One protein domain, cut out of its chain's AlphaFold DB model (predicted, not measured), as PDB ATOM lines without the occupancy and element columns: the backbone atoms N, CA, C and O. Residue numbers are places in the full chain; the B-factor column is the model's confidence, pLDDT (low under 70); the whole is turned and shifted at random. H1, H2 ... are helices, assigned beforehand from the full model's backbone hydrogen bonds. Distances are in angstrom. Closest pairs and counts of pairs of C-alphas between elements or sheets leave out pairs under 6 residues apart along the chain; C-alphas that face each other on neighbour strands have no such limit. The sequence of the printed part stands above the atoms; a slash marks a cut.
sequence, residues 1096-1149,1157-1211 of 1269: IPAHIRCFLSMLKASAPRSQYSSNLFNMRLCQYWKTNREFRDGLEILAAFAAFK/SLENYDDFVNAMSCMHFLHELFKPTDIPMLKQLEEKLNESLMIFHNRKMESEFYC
ATOM      1  N   ILE A1096     -40.762  79.772  16.729       85.25
ATOM      2  CA  ILE A1096     -41.828  78.805  16.428       85.25
ATOM      3  C   ILE A1096     -41.991  78.672  14.898       85.25
ATOM      4  O   ILE A1096     -42.077  79.698  14.208       85.25
ATOM      5  N   PRO A1097     -42.080  77.443  14.346       86.69
ATOM      6  CA  PRO A1097     -42.318  77.204  12.922       86.69
ATOM      7  C   PRO A1097     -43.517  77.968  12.341       86.69
ATOM      8  O   PRO A1097     -44.536  78.185  13.000       86.69
ATOM      9  N   ALA A1098     -43.396  78.382  11.077       79.19
ATOM     10  CA  ALA A1098     -44.339  79.301  10.439       79.19
ATOM     11  C   ALA A1098     -45.770  78.739  10.310       79.19
ATOM     12  O   ALA A1098     -46.736  79.492  10.440       79.19
ATOM     13  N   HIS A1099     -45.929  77.427  10.109       81.00
ATOM     14  CA  HIS A1099     -47.238  76.767  10.045       81.00
ATOM     15  C   HIS A1099     -47.912  76.694  11.418       81.00
ATOM     16  O   HIS A1099     -49.086  77.049  11.523       81.00
ATOM     17  N   ILE A1100     -47.172  76.367  12.485       88.00
ATOM     18  CA  ILE A1100     -47.680  76.457  13.865       88.00
ATOM     19  C   ILE A1100     -48.066  77.905  14.194       88.00
ATOM     20  O   ILE A1100     -49.143  78.148  14.736       88.00
ATOM     21  N   ARG A1101     -47.249  78.898  13.815       87.00
ATOM     22  CA  ARG A1101     -47.606  80.319  13.978       87.00
ATOM     23  C   ARG A1101     -48.870  80.706  13.210       87.00
ATOM     24  O   ARG A1101     -49.673  81.480  13.732       87.00
ATOM     25  N   CYS A1102     -49.085  80.153  12.016       83.00
ATOM     26  CA  CYS A1102     -50.319  80.337  11.256       83.00
ATOM     27  C   CYS A1102     -51.529  79.726  11.987       83.00
ATOM     28  O   CYS A1102     -52.523  80.419  12.200       83.00
ATOM     29  N   PHE A1103     -51.419  78.482  12.467       87.06
ATOM     30  CA  PHE A1103     -52.448  77.811  13.272       87.06
ATOM     31  C   PHE A1103     -52.794  78.586  14.555       87.06
ATOM     32  O   PHE A1103     -53.960  78.881  14.811       87.06
ATOM     33  N   LEU A1104     -51.786  79.022  15.313       87.00
ATOM     34  CA  LEU A1104     -51.960  79.868  16.496       87.00
ATOM     35  C   LEU A1104     -52.603  81.222  16.160       87.00
ATOM     36  O   LEU A1104     -53.376  81.746  16.959       87.00
ATOM     37  N   SER A1105     -52.309  81.794  14.990       83.81
ATOM     38  CA  SER A1105     -52.963  83.016  14.503       83.81
ATOM     39  C   SER A1105     -54.442  82.770  14.171       83.81
ATOM     40  O   SER A1105     -55.292  83.580  14.540       83.81
ATOM     41  N   MET A1106     -54.782  81.619  13.576       83.50
ATOM     42  CA  MET A1106     -56.177  81.205  13.364       83.50
ATOM     43  C   MET A1106     -56.928  81.007  14.690       83.50
ATOM     44  O   MET A1106     -58.029  81.538  14.837       83.50
ATOM     45  N   LEU A1107     -56.321  80.335  15.678       83.56
ATOM     46  CA  LEU A1107     -56.890  80.192  17.025       83.56
ATOM     47  C   LEU A1107     -57.153  81.567  17.659       83.56
ATOM     48  O   LEU A1107     -58.290  81.861  18.029       83.56
ATOM     49  N   LYS A1108     -56.144  82.451  17.688       82.19
ATOM     50  CA  LYS A1108     -56.261  83.834  18.195       82.19
ATOM     51  C   LYS A1108     -57.333  84.660  17.484       82.19
ATOM     52  O   LYS A1108     -57.981  85.483  18.127       82.19
ATOM     53  N   ALA A1109     -57.516  84.460  16.178       79.44
ATOM     54  CA  ALA A1109     -58.539  85.136  15.384       79.44
ATOM     55  C   ALA A1109     -59.955  84.579  15.623       79.44
ATOM     56  O   ALA A1109     -60.924  85.318  15.467       79.44
ATOM     57  N   SER A1110     -60.074  83.304  16.012       76.38
ATOM     58  CA  SER A1110     -61.344  82.669  16.394       76.38
ATOM     59  C   SER A1110     -61.771  82.944  17.842       76.38
ATOM     60  O   SER A1110     -62.939  82.765  18.182       76.38
ATOM     61  N   ALA A1111     -60.844  83.402  18.684       75.75
ATOM     62  CA  ALA A1111     -61.113  83.819  20.052       75.75
ATOM     63  C   ALA A1111     -61.721  85.241  20.096       75.75
ATOM     64  O   ALA A1111     -61.188  86.154  19.452       75.75
ATOM     65  N   PRO A1112     -62.799  85.493  20.867       72.94
ATOM     66  CA  PRO A1112     -63.343  86.837  21.041       72.94
ATOM     67  C   PRO A1112     -62.297  87.788  21.649       72.94
ATOM     68  O   PRO A1112     -61.787  87.580  22.749       72.94
ATOM     69  N   ARG A1113     -62.003  88.877  20.924       59.81
ATOM     70  CA  ARG A1113     -60.901  89.830  21.193       59.81
ATOM     71  C   ARG A1113     -60.975  90.591  22.529       59.81
ATOM     72  O   ARG A1113     -60.107  91.413  22.797       59.81
ATOM     73  N   SER A1114     -62.006  90.370  23.340       57.19
ATOM     74  CA  SER A1114     -62.265  91.072  24.601       57.19
ATOM     75  C   SER A1114     -61.888  90.283  25.863       57.19
ATOM     76  O   SER A1114     -62.047  90.824  26.954       57.19
ATOM     77  N   GLN A1115     -61.430  89.027  25.748       62.28
ATOM     78  CA  GLN A1115     -61.349  88.103  26.897       62.28
ATOM     79  C   GLN A1115     -59.946  87.573  27.254       62.28
ATOM     80  O   GLN A1115     -59.792  86.991  28.326       62.28
ATOM     81  N   TYR A1116     -58.906  87.813  26.444       68.56
ATOM     82  CA  TYR A1116     -57.530  87.386  26.755       68.56
ATOM     83  C   TYR A1116     -56.478  88.442  26.381       68.56
ATOM     84  O   TYR A1116     -56.661  89.230  25.454       68.56
ATOM     85  N   SER A1117     -55.345  88.450  27.095       76.69
ATOM     86  CA  SER A1117     -54.193  89.301  26.768       76.69
ATOM     87  C   SER A1117     -53.261  88.584  25.792       76.69
ATOM     88  O   SER A1117     -52.642  87.578  26.143       76.69
ATOM     89  N   SER A1118     -53.130  89.121  24.575       76.88
ATOM     90  CA  SER A1118     -52.249  88.581  23.525       76.88
ATOM     91  C   SER A1118     -50.787  88.475  23.983       76.88
ATOM     92  O   SER A1118     -50.124  87.474  23.721       76.88
ATOM     93  N   ASN A1119     -50.298  89.460  24.745       77.12
ATOM     94  CA  ASN A1119     -48.923  89.476  25.248       77.12
ATOM     95  C   ASN A1119     -48.701  88.411  26.332       77.12
ATOM     96  O   ASN A1119     -47.707  87.688  26.288       77.12
ATOM     97  N   LEU A1120     -49.653  88.262  27.263       78.06
ATOM     98  CA  LEU A1120     -49.604  87.223  28.297       78.06
ATOM     99  C   LEU A1120     -49.657  85.819  27.672       78.06
ATOM    100  O   LEU A1120     -48.910  84.933  28.086       78.06
ATOM    101  N   PHE A1121     -50.500  85.641  26.648       83.88
ATOM    102  CA  PHE A1121     -50.568  84.419  25.852       83.88
ATOM    103  C   PHE A1121     -49.225  84.129  25.170       83.88
ATOM    104  O   PHE A1121     -48.679  83.046  25.354       83.88
ATOM    105  N   ASN A1122     -48.659  85.093  24.432       85.31
ATOM    106  CA  ASN A1122     -47.381  84.921  23.731       85.31
ATOM    107  C   ASN A1122     -46.244  84.572  24.702       85.31
ATOM    108  O   ASN A1122     -45.470  83.662  24.429       85.31
ATOM    109  N   MET A1123     -46.165  85.245  25.853       81.50
ATOM    110  CA  MET A1123     -45.137  84.993  26.865       81.50
ATOM    111  C   MET A1123     -45.236  83.574  27.450       81.50
ATOM    112  O   MET A1123     -44.238  82.852  27.474       81.50
ATOM    113  N   ARG A1124     -46.435  83.140  27.865       83.00
ATOM    114  CA  ARG A1124     -46.660  81.775  28.379       83.00
ATOM    115  C   ARG A1124     -46.454  80.710  27.300       83.00
ATOM    116  O   ARG A1124     -45.890  79.657  27.579       83.00
ATOM    117  N   LEU A1125     -46.850  80.993  26.060       86.38
ATOM    118  CA  LEU A1125     -46.609  80.117  24.918       86.38
ATOM    119  C   LEU A1125     -45.105  79.964  24.635       86.38
ATOM    120  O   LEU A1125     -44.644  78.840  24.468       86.38
ATOM    121  N   CYS A1126     -44.325  81.051  24.645       84.12
ATOM    122  CA  CYS A1126     -42.860  81.004  24.545       84.12
ATOM    123  C   CYS A1126     -42.228  80.188  25.685       84.12
ATOM    124  O   CYS A1126     -41.254  79.470  25.461       84.12
ATOM    125  N   GLN A1127     -42.779  80.288  26.900       83.75
ATOM    126  CA  GLN A1127     -42.328  79.523  28.059       83.75
ATOM    127  C   GLN A1127     -42.569  78.019  27.859       83.75
ATOM    128  O   GLN A1127     -41.603  77.258  27.881       83.75
ATOM    129  N   TYR A1128     -43.808  77.597  27.577       84.25
ATOM    130  CA  TYR A1128     -44.137  76.187  27.328       84.25
ATOM    131  C   TYR A1128     -43.430  75.619  26.089       84.25
ATOM    132  O   TYR A1128     -42.898  74.513  26.152       84.25
ATOM    133  N   TRP A1129     -43.328  76.389  24.998       86.88
ATOM    134  CA  TRP A1129     -42.584  76.002  23.790       86.88
ATOM    135  C   TRP A1129     -41.098  75.742  24.070       86.88
ATOM    136  O   TRP A1129     -40.476  74.934  23.386       86.88
ATOM    137  N   LYS A1130     -40.507  76.383  25.085       82.56
ATOM    138  CA  LYS A1130     -39.130  76.107  25.519       82.56
ATOM    139  C   LYS A1130     -39.052  74.914  26.471       82.56
ATOM    140  O   LYS A1130     -38.246  74.014  26.232       82.56
ATOM    141  N   THR A1131     -39.856  74.899  27.534       83.25
ATOM    142  CA  THR A1131     -39.691  73.948  28.648       83.25
ATOM    143  C   THR A1131     -40.255  72.558  28.380       83.25
ATOM    144  O   THR A1131     -39.628  71.582  28.783       83.25
ATOM    145  N   ASN A1132     -41.403  72.445  27.710       87.75
ATOM    146  CA  ASN A1132     -42.112  71.180  27.538       87.75
ATOM    147  C   ASN A1132     -41.885  70.623  26.116       87.75
ATOM    148  O   ASN A1132     -41.946  71.367  25.133       87.75
ATOM    149  N   ARG A1133     -41.582  69.321  25.996       83.88
ATOM    150  CA  ARG A1133     -41.427  68.653  24.696       83.88
ATOM    151  C   ARG A1133     -42.757  68.116  24.172       83.88
ATOM    152  O   ARG A1133     -43.085  68.413  23.029       83.88
ATOM    153  N   GLU A1134     -43.501  67.372  24.980       83.94
ATOM    154  CA  GLU A1134     -44.830  66.832  24.645       83.94
ATOM    155  C   GLU A1134     -45.773  67.924  24.104       83.94
ATOM    156  O   GLU A1134     -46.524  67.694  23.162       83.94
ATOM    157  N   PHE A1135     -45.676  69.147  24.633       87.44
ATOM    158  CA  PHE A1135     -46.392  70.326  24.153       87.44
ATOM    159  C   PHE A1135     -45.957  70.764  22.749       87.44
ATOM    160  O   PHE A1135     -46.813  71.114  21.946       87.44
ATOM    161  N   ARG A1136     -44.658  70.741  22.411       88.31
ATOM    162  CA  ARG A1136     -44.197  71.046  21.040       88.31
ATOM    163  C   ARG A1136     -44.670  69.983  20.059       88.31
ATOM    164  O   ARG A1136     -45.257  70.318  19.035       88.31
ATOM    165  N   ASP A1137     -44.422  68.722  20.400       85.44
ATOM    166  CA  ASP A1137     -44.702  67.576  19.539       85.44
ATOM    167  C   ASP A1137     -46.238  67.433  19.354       85.44
ATOM    168  O   ASP A1137     -46.720  67.240  18.240       85.44
ATOM    169  N   GLY A1138     -47.034  67.678  20.404       86.69
ATOM    170  CA  GLY A1138     -48.499  67.766  20.348       86.69
ATOM    171  C   GLY A1138     -49.049  69.002  19.621       86.69
ATOM    172  O   GLY A1138     -50.066  68.896  18.937       86.69
ATOM    173  N   LEU A1139     -48.390  70.165  19.705       88.12
ATOM    174  CA  LEU A1139     -48.809  71.376  18.985       88.12
ATOM    175  C   LEU A1139     -48.547  71.265  17.476       88.12
ATOM    176  O   LEU A1139     -49.338  71.778  16.686       88.12
ATOM    177  N   GLU A1140     -47.484  70.562  17.077       86.44
ATOM    178  CA  GLU A1140     -47.218  70.169  15.688       86.44
ATOM    179  C   GLU A1140     -48.337  69.250  15.159       86.44
ATOM    180  O   GLU A1140     -48.911  69.522  14.103       86.44
ATOM    181  N   ILE A1141     -48.723  68.223  15.933       85.06
ATOM    182  CA  ILE A1141     -49.834  67.313  15.597       85.06
ATOM    183  C   ILE A1141     -51.158  68.082  15.460       85.06
ATOM    184  O   ILE A1141     -51.862  67.912  14.465       85.06
ATOM    185  N   LEU A1142     -51.496  68.970  16.404       85.25
ATOM    186  CA  LEU A1142     -52.718  69.783  16.327       85.25
ATOM    187  C   LEU A1142     -52.698  70.773  15.155       85.25
ATOM    188  O   LEU A1142     -53.730  70.965  14.512       85.25
ATOM    189  N   ALA A1143     -51.547  71.373  14.836       83.38
ATOM    190  CA  ALA A1143     -51.406  72.250  13.676       83.38
ATOM    191  C   ALA A1143     -51.612  71.481  12.358       83.38
ATOM    192  O   ALA A1143     -52.304  71.976  11.467       83.38
ATOM    193  N   ALA A1144     -51.079  70.258  12.252       81.12
ATOM    194  CA  ALA A1144     -51.325  69.370  11.119       81.12
ATOM    195  C   ALA A1144     -52.804  68.945  11.032       81.12
ATOM    196  O   ALA A1144     -53.410  69.047   9.966       81.12
ATOM    197  N   PHE A1145     -53.417  68.556  12.157       75.88
ATOM    198  CA  PHE A1145     -54.827  68.156  12.240       75.88
ATOM    199  C   PHE A1145     -55.786  69.303  11.861       75.88
ATOM    200  O   PHE A1145     -56.783  69.088  11.172       75.88
ATOM    201  N   ALA A1146     -55.456  70.542  12.237       73.69
ATOM    202  CA  ALA A1146     -56.242  71.737  11.928       73.69
ATOM    203  C   ALA A1146     -56.017  72.313  10.515       73.69
ATOM    204  O   ALA A1146     -56.857  73.076  10.029       73.69
ATOM    205  N   ALA A1147     -54.907  71.982   9.843       68.19
ATOM    206  CA  ALA A1147     -54.602  72.492   8.503       68.19
ATOM    207  C   ALA A1147     -55.580  71.975   7.428       68.19
ATOM    208  O   ALA A1147     -55.873  72.677   6.456       68.19
ATOM    209  N   PHE A1148     -56.129  70.770   7.607       57.16
ATOM    210  CA  PHE A1148     -57.047  70.151   6.650       57.16
ATOM    211  C   PHE A1148     -58.498  70.618   6.841       57.16
ATOM    212  O   PHE A1148     -59.328  69.950   7.457       57.16
ATOM    213  N   LYS A1149     -58.853  71.733   6.191       50.69
ATOM    214  CA  LYS A1149     -60.257  72.113   5.922       50.69
ATOM    215  C   LYS A1149     -60.872  71.298   4.767       50.69
ATOM    216  O   LYS A1149     -61.482  71.862   3.866       50.69
ATOM    217  N   SER A1157     -54.837  59.578   9.355       54.91
ATOM    218  CA  SER A1157     -54.747  58.426  10.239       54.91
ATOM    219  C   SER A1157     -53.702  58.719  11.322       54.91
ATOM    220  O   SER A1157     -52.499  58.567  11.131       54.91
ATOM    221  N   LEU A1158     -54.179  59.163  12.487       63.50
ATOM    222  CA  LEU A1158     -53.433  59.056  13.741       63.50
ATOM    223  C   LEU A1158     -53.346  57.556  14.071       63.50
ATOM    224  O   LEU A1158     -54.250  56.976  14.668       63.50
ATOM    225  N   GLU A1159     -52.313  56.897  13.543       61.88
ATOM    226  CA  GLU A1159     -52.133  55.439  13.636       61.88
ATOM    227  C   GLU A1159     -51.515  55.003  14.966       61.88
ATOM    228  O   GLU A1159     -51.595  53.825  15.322       61.88
ATOM    229  N   ASN A1160     -50.943  55.944  15.721       74.69
ATOM    230  CA  ASN A1160     -50.413  55.709  17.053       74.69
ATOM    231  C   ASN A1160     -51.285  56.356  18.140       74.69
ATOM    232  O   ASN A1160     -51.784  57.471  17.994       74.69
ATOM    233  N   TYR A1161     -51.420  55.662  19.270       80.06
ATOM    234  CA  TYR A1161     -52.153  56.156  20.435       80.06
ATOM    235  C   TYR A1161     -51.422  57.321  21.121       80.06
ATOM    236  O   TYR A1161     -52.069  58.258  21.587       80.06
ATOM    237  N   ASP A1162     -50.084  57.316  21.123       81.25
ATOM    238  CA  ASP A1162     -49.295  58.389  21.744       81.25
ATOM    239  C   ASP A1162     -49.555  59.751  21.076       81.25
ATOM    240  O   ASP A1162     -49.547  60.782  21.745       81.25
ATOM    241  N   ASP A1163     -49.851  59.770  19.772       82.06
ATOM    242  CA  ASP A1163     -50.125  61.002  19.027       82.06
ATOM    243  C   ASP A1163     -51.459  61.633  19.465       82.06
ATOM    244  O   ASP A1163     -51.546  62.853  19.620       82.06
ATOM    245  N   PHE A1164     -52.473  60.810  19.769       83.69
ATOM    246  CA  PHE A1164     -53.715  61.265  20.407       83.69
ATOM    247  C   PHE A1164     -53.470  61.800  21.826       83.69
ATOM    248  O   PHE A1164     -54.037  62.829  22.191       83.69
ATOM    249  N   VAL A1165     -52.617  61.143  22.623       83.81
ATOM    250  CA  VAL A1165     -52.285  61.587  23.991       83.81
ATOM    251  C   VAL A1165     -51.535  62.923  23.975       83.81
ATOM    252  O   VAL A1165     -51.886  63.833  24.730       83.81
ATOM    253  N   ASN A1166     -50.548  63.079  23.088       85.88
ATOM    254  CA  ASN A1166     -49.808  64.327  22.901       85.88
ATOM    255  C   ASN A1166     -50.732  65.457  22.419       85.88
ATOM    256  O   ASN A1166     -50.678  66.570  22.946       85.88
ATOM    257  N   ALA A1167     -51.635  65.168  21.476       86.50
ATOM    258  CA  ALA A1167     -52.631  66.122  21.003       86.50
ATOM    259  C   ALA A1167     -53.620  66.538  22.111       86.50
ATOM    260  O   ALA A1167     -53.833  67.732  22.300       86.50
ATOM    261  N   MET A1168     -54.167  65.599  22.895       84.06
ATOM    262  CA  MET A1168     -55.064  65.914  24.022       84.06
ATOM    263  C   MET A1168     -54.353  66.689  25.141       84.06
ATOM    264  O   MET A1168     -54.896  67.656  25.673       84.06
ATOM    265  N   SER A1169     -53.106  66.338  25.456       85.12
ATOM    266  CA  SER A1169     -52.296  67.090  26.424       85.12
ATOM    267  C   SER A1169     -52.065  68.526  25.943       85.12
ATOM    268  O   SER A1169     -52.293  69.481  26.687       85.12
ATOM    269  N   CYS A1170     -51.709  68.710  24.668       87.69
ATOM    270  CA  CYS A1170     -51.572  70.038  24.076       87.69
ATOM    271  C   CYS A1170     -52.906  70.805  24.006       87.69
ATOM    272  O   CYS A1170     -52.914  72.018  24.214       87.69
ATOM    273  N   MET A1171     -54.037  70.129  23.776       85.31
ATOM    274  CA  MET A1171     -55.378  70.722  23.848       85.31
ATOM    275  C   MET A1171     -55.666  71.300  25.237       85.31
ATOM    276  O   MET A1171     -56.110  72.444  25.340       85.31
ATOM    277  N   HIS A1172     -55.355  70.566  26.311       83.69
ATOM    278  CA  HIS A1172     -55.520  71.066  27.679       83.69
ATOM    279  C   HIS A1172     -54.615  72.274  27.979       83.69
ATOM    280  O   HIS A1172     -55.094  73.252  28.559       83.69
ATOM    281  N   PHE A1173     -53.355  72.270  27.528       84.94
ATOM    282  CA  PHE A1173     -52.468  73.438  27.652       84.94
ATOM    283  C   PHE A1173     -52.965  74.648  26.842       84.94
ATOM    284  O   PHE A1173     -52.908  75.777  27.329       84.94
ATOM    285  N   LEU A1174     -53.502  74.448  25.632       84.50
ATOM    286  CA  LEU A1174     -54.104  75.526  24.835       84.50
ATOM    287  C   LEU A1174     -55.348  76.107  25.520       84.50
ATOM    288  O   LEU A1174     -55.463  77.327  25.623       84.50
ATOM    289  N   HIS A1175     -56.238  75.262  26.052       82.38
ATOM    290  CA  HIS A1175     -57.371  75.710  26.870       82.38
ATOM    291  C   HIS A1175     -56.901  76.537  28.073       82.38
ATOM    292  O   HIS A1175     -57.427  77.620  28.319       82.38
ATOM    293  N   GLU A1176     -55.874  76.085  28.800       82.81
ATOM    294  CA  GLU A1176     -55.315  76.830  29.936       82.81
ATOM    295  C   GLU A1176     -54.736  78.199  29.533       82.81
ATOM    296  O   GLU A1176     -54.954  79.193  30.231       82.81
ATOM    297  N   LEU A1177     -54.057  78.274  28.384       80.81
ATOM    298  CA  LEU A1177     -53.515  79.515  27.826       80.81
ATOM    299  C   LEU A1177     -54.599  80.538  27.439       80.81
ATOM    300  O   LEU A1177     -54.308  81.735  27.423       80.81
ATOM    301  N   PHE A1178     -55.826  80.091  27.147       78.50
ATOM    302  CA  PHE A1178     -56.937  80.942  26.706       78.50
ATOM    303  C   PHE A1178     -58.026  81.209  27.765       78.50
ATOM    304  O   PHE A1178     -58.876  82.077  27.535       78.50
ATOM    305  N   LYS A1179     -58.005  80.548  28.936       72.88
ATOM    306  CA  LYS A1179     -58.932  80.819  30.062       72.88
ATOM    307  C   LYS A1179     -59.021  82.333  30.355       72.88
ATOM    308  O   LYS A1179     -57.977  82.964  30.536       72.88
ATOM    309  N   PRO A1180     -60.228  82.931  30.443       52.00
ATOM    310  CA  PRO A1180     -61.549  82.305  30.604       52.00
ATOM    311  C   PRO A1180     -62.357  82.161  29.291       52.00
ATOM    312  O   PRO A1180     -63.581  82.239  29.320       52.00
ATOM    313  N   THR A1181     -61.696  82.024  28.139       62.41
ATOM    314  CA  THR A1181     -62.333  82.127  26.814       62.41
ATOM    315  C   THR A1181     -62.702  80.761  26.225       62.41
ATOM    316  O   THR A1181     -61.809  79.995  25.865       62.41
ATOM    317  N   ASP A1182     -63.994  80.490  26.017       66.62
ATOM    318  CA  ASP A1182     -64.444  79.364  25.186       66.62
ATOM    319  C   ASP A1182     -64.139  79.652  23.706       66.62
ATOM    320  O   ASP A1182     -64.768  80.511  23.080       66.62
ATOM    321  N   ILE A1183     -63.173  78.939  23.120       78.50
ATOM    322  CA  ILE A1183     -62.807  79.108  21.707       78.50
ATOM    323  C   ILE A1183     -63.523  78.053  20.852       78.50
ATOM    324  O   ILE A1183     -63.220  76.863  20.976       78.50
ATOM    325  N   PRO A1184     -64.413  78.449  19.918       77.81
ATOM    326  CA  PRO A1184     -65.203  77.495  19.139       77.81
ATOM    327  C   PRO A1184     -64.345  76.639  18.198       77.81
ATOM    328  O   PRO A1184     -64.643  75.466  18.006       77.81
ATOM    329  N   MET A1185     -63.246  77.183  17.658       81.44
ATOM    330  CA  MET A1185     -62.286  76.414  16.850       81.44
ATOM    331  C   MET A1185     -61.567  75.339  17.675       81.44
ATOM    332  O   MET A1185     -61.323  74.250  17.170       81.44
ATOM    333  N   LEU A1186     -61.242  75.643  18.935       83.50
ATOM    334  CA  LEU A1186     -60.547  74.730  19.839       83.50
ATOM    335  C   LEU A1186     -61.492  73.585  20.231       83.50
ATOM    336  O   LEU A1186     -61.154  72.423  20.037       83.50
ATOM    337  N   LYS A1187     -62.730  73.910  20.627       83.06
ATOM    338  CA  LYS A1187     -63.780  72.917  20.890       83.06
ATOM    339  C   LYS A1187     -64.093  72.034  19.672       83.06
ATOM    340  O   LYS A1187     -64.184  70.822  19.814       83.06
ATOM    341  N   GLN A1188     -64.179  72.602  18.466       82.12
ATOM    342  CA  GLN A1188     -64.384  71.818  17.239       82.12
ATOM    343  C   GLN A1188     -63.205  70.869  16.939       82.12
ATOM    344  O   GLN A1188     -63.403  69.790  16.379       82.12
ATOM    345  N   LEU A1189     -61.977  71.260  17.296       83.38
ATOM    346  CA  LEU A1189     -60.788  70.415  17.159       83.38
ATOM    347  C   LEU A1189     -60.820  69.251  18.164       83.38
ATOM    348  O   LEU A1189     -60.523  68.118  17.794       83.38
ATOM    349  N   GLU A1190     -61.255  69.524  19.395       86.06
ATOM    350  CA  GLU A1190     -61.466  68.544  20.468       86.06
ATOM    351  C   GLU A1190     -62.546  67.511  20.111       86.06
ATOM    352  O   GLU A1190     -62.327  66.308  20.242       86.06
ATOM    353  N   GLU A1191     -63.694  67.962  19.600       83.00
ATOM    354  CA  GLU A1191     -64.789  67.099  19.138       83.00
ATOM    355  C   GLU A1191     -64.317  66.157  18.015       83.00
ATOM    356  O   GLU A1191     -64.511  64.945  18.105       83.00
ATOM    357  N   LYS A1192     -63.598  66.684  17.011       81.50
ATOM    358  CA  LYS A1192     -63.012  65.881  15.921       81.50
ATOM    359  C   LYS A1192     -61.940  64.895  16.385       81.50
ATOM    360  O   LYS A1192     -61.829  63.804  15.818       81.50
ATOM    361  N   LEU A1193     -61.118  65.266  17.366       84.69
ATOM    362  CA  LEU A1193     -60.053  64.393  17.861       84.69
ATOM    363  C   LEU A1193     -60.631  63.246  18.701       84.69
ATOM    364  O   LEU A1193     -60.209  62.103  18.534       84.69
ATOM    365  N   ASN A1194     -61.665  63.519  19.504       83.69
ATOM    366  CA  ASN A1194     -62.434  62.498  20.218       83.69
ATOM    367  C   ASN A1194     -63.195  61.560  19.260       83.69
ATOM    368  O   ASN A1194     -63.157  60.344  19.446       83.69
ATOM    369  N   GLU A1195     -63.824  62.080  18.200       83.44
ATOM    370  CA  GLU A1195     -64.441  61.254  17.146       83.44
ATOM    371  C   GLU A1195     -63.402  60.330  16.482       83.44
ATOM    372  O   GLU A1195     -63.617  59.123  16.350       83.44
ATOM    373  N   SER A1196     -62.232  60.876  16.141       80.44
ATOM    374  CA  SER A1196     -61.126  60.120  15.538       80.44
ATOM    375  C   SER A1196     -60.570  59.042  16.480       80.44
ATOM    376  O   SER A1196     -60.284  57.929  16.036       80.44
ATOM    377  N   LEU A1197     -60.480  59.332  17.782       82.94
ATOM    378  CA  LEU A1197     -60.056  58.387  18.820       82.94
ATOM    379  C   LEU A1197     -61.078  57.254  19.013       82.94
ATOM    380  O   LEU A1197     -60.698  56.089  19.130       82.94
ATOM    381  N   MET A1198     -62.379  57.558  18.963       78.94
ATOM    382  CA  MET A1198     -63.438  56.540  18.979       78.94
ATOM    383  C   MET A1198     -63.393  55.646  17.731       78.94
ATOM    384  O   MET A1198     -63.534  54.429  17.842       78.94
ATOM    385  N   ILE A1199     -63.129  56.211  16.547       79.25
ATOM    386  CA  ILE A1199     -62.927  55.435  15.310       79.25
ATOM    387  C   ILE A1199     -61.679  54.541  15.417       79.25
ATOM    388  O   ILE A1199     -61.726  53.382  14.999       79.25
ATOM    389  N   PHE A1200     -60.585  55.036  16.005       81.62
ATOM    390  CA  PHE A1200     -59.374  54.251  16.270       81.62
ATOM    391  C   PHE A1200     -59.653  53.072  17.218       81.62
ATOM    392  O   PHE A1200     -59.338  51.928  16.884       81.62
ATOM    393  N   HIS A1201     -60.315  53.315  18.355       78.19
ATOM    394  CA  HIS A1201     -60.686  52.258  19.297       78.19
ATOM    395  C   HIS A1201     -61.647  51.230  18.691       78.19
ATOM    396  O   HIS A1201     -61.444  50.036  18.901       78.19
ATOM    397  N   ASN A1202     -62.633  51.653  17.894       76.12
ATOM    398  CA  ASN A1202     -63.544  50.731  17.214       76.12
ATOM    399  C   ASN A1202     -62.805  49.851  16.191       76.12
ATOM    400  O   ASN A1202     -62.944  48.633  16.237       76.12
ATOM    401  N   ARG A1203     -61.931  50.421  15.346       75.75
ATOM    402  CA  ARG A1203     -61.108  49.637  14.400       75.75
ATOM    403  C   ARG A1203     -60.156  48.663  15.099       75.75
ATOM    404  O   ARG A1203     -59.906  47.576  14.580       75.75
ATOM    405  N   LYS A1204     -59.618  49.040  16.263       74.94
ATOM    406  CA  LYS A1204     -58.755  48.174  17.077       74.94
ATOM    407  C   LYS A1204     -59.544  47.042  17.743       74.94
ATOM    408  O   LYS A1204     -59.119  45.895  17.686       74.94
ATOM    409  N   MET A1205     -60.722  47.340  18.292       67.00
ATOM    410  CA  MET A1205     -61.660  46.330  18.794       67.00
ATOM    411  C   MET A1205     -62.055  45.343  17.688       67.00
ATOM    412  O   MET A1205     -62.011  44.138  17.908       67.00
ATOM    413  N   GLU A1206     -62.385  45.831  16.490       65.50
ATOM    414  CA  GLU A1206     -62.716  44.994  15.331       65.50
ATOM    415  C   GLU A1206     -61.554  44.066  14.940       65.50
ATOM    416  O   GLU A1206     -61.761  42.860  14.788       65.50
ATOM    417  N   SER A1207     -60.324  44.584  14.818       62.81
ATOM    418  CA  SER A1207     -59.166  43.765  14.426       62.81
ATOM    419  C   SER A1207     -58.778  42.722  15.485       62.81
ATOM    420  O   SER A1207     -58.417  41.598  15.127       62.81
ATOM    421  N   GLU A1208     -58.930  43.036  16.774       57.78
ATOM    422  CA  GLU A1208     -58.713  42.096  17.881       57.78
ATOM    423  C   GLU A1208     -59.832  41.033  17.974       57.78
ATOM    424  O   GLU A1208     -59.545  39.849  18.196       57.78
ATOM    425  N   PHE A1209     -61.096  41.395  17.706       47.88
ATOM    426  CA  PHE A1209     -62.219  40.444  17.653       47.88
ATOM    427  C   PHE A1209     -62.070  39.427  16.515       47.88
ATOM    428  O   PHE A1209     -62.203  38.223  16.748       47.88
ATOM    429  N   TYR A1210     -61.725  39.861  15.296       45.47
ATOM    430  CA  TYR A1210     -61.519  38.930  14.174       45.47
ATOM    431  C   TYR A1210     -60.342  37.958  14.389       45.47
ATOM    432  O   TYR A1210     -60.281  36.925  13.721       45.47
ATOM    433  N   CYS A1211     -59.453  38.223  15.352       38.88
ATOM    434  CA  CYS A1211     -58.364  37.320  15.733       38.88
ATOM    435  C   CYS A1211     -58.727  36.304  16.837       38.88
ATOM    436  O   CYS A1211     -57.925  35.411  17.106       38.88
TER     437      CYS A1211
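This is residues 1096 to 1149 and 1157 to 1211 of the 1269 residues of an uncharacterized protein of Glossina palpalis gambiensis (UniProt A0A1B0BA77). A helical hairpin, H4 and H5, has H3 crossing H4 in the core; H1 crosses H3, and H2 packs on the end of H4. Residues 1202 to 1211 stick out as an arm. The printed part has 109 residues with five named helices, H1 to H5, and no named strand: all helix. It is only just compact, close to loose, with a radius of gyration of the C-alphas of 15.3 A and spans of 54 by 27 by 23 A.

Find C-alpha 1098 at (-44.339, 79.301, 10.439), where H1 begins, residues 1098 to 1110. Next come H2, residues 1118 to 1131, and H3, residues 1133 to 1147. H4, residues 1161 to 1178, is 26.0 A long. H5, residues 1184 to 1210, runs 39.1 A to C-alpha 1210 at (-61.519, 38.930, 14.174).

Begin at the hubs, H3 and H4, which touch about perpendicular at 90 degrees, C-alphas 1138 and 1166 being closest at 4.5 A. H1 touches H3 with residues 1099 to 1103 alone, closest at C-alphas 1100 and 1143, 5.6 A. H2 touches H4 at C-alphas 1121 and 1177, 6.1 A, the closest pair. H2 and H3 only just touch, only at the corner, with 3 pairs of C-alphas within 8 A. The hairpin H4 and H5 touches at a shallow tilt of 17 degrees, opposite ways, closest at C-alphas 1164 and 1197, 7.1 A. H1 and H5 touch only at their ends. In H1 to H5 every O i to N i+4 pair is within hydrogen-bond range.

C-alphas 1114 and 1211 are the farthest apart, 54.6 A. Residues 1150 to 1156 are not printed; C-alphas 1149 and 1157 are 15.4 A apart across this cut. Look for pLDDT under 70 at, among others, residues 1205 to 1211.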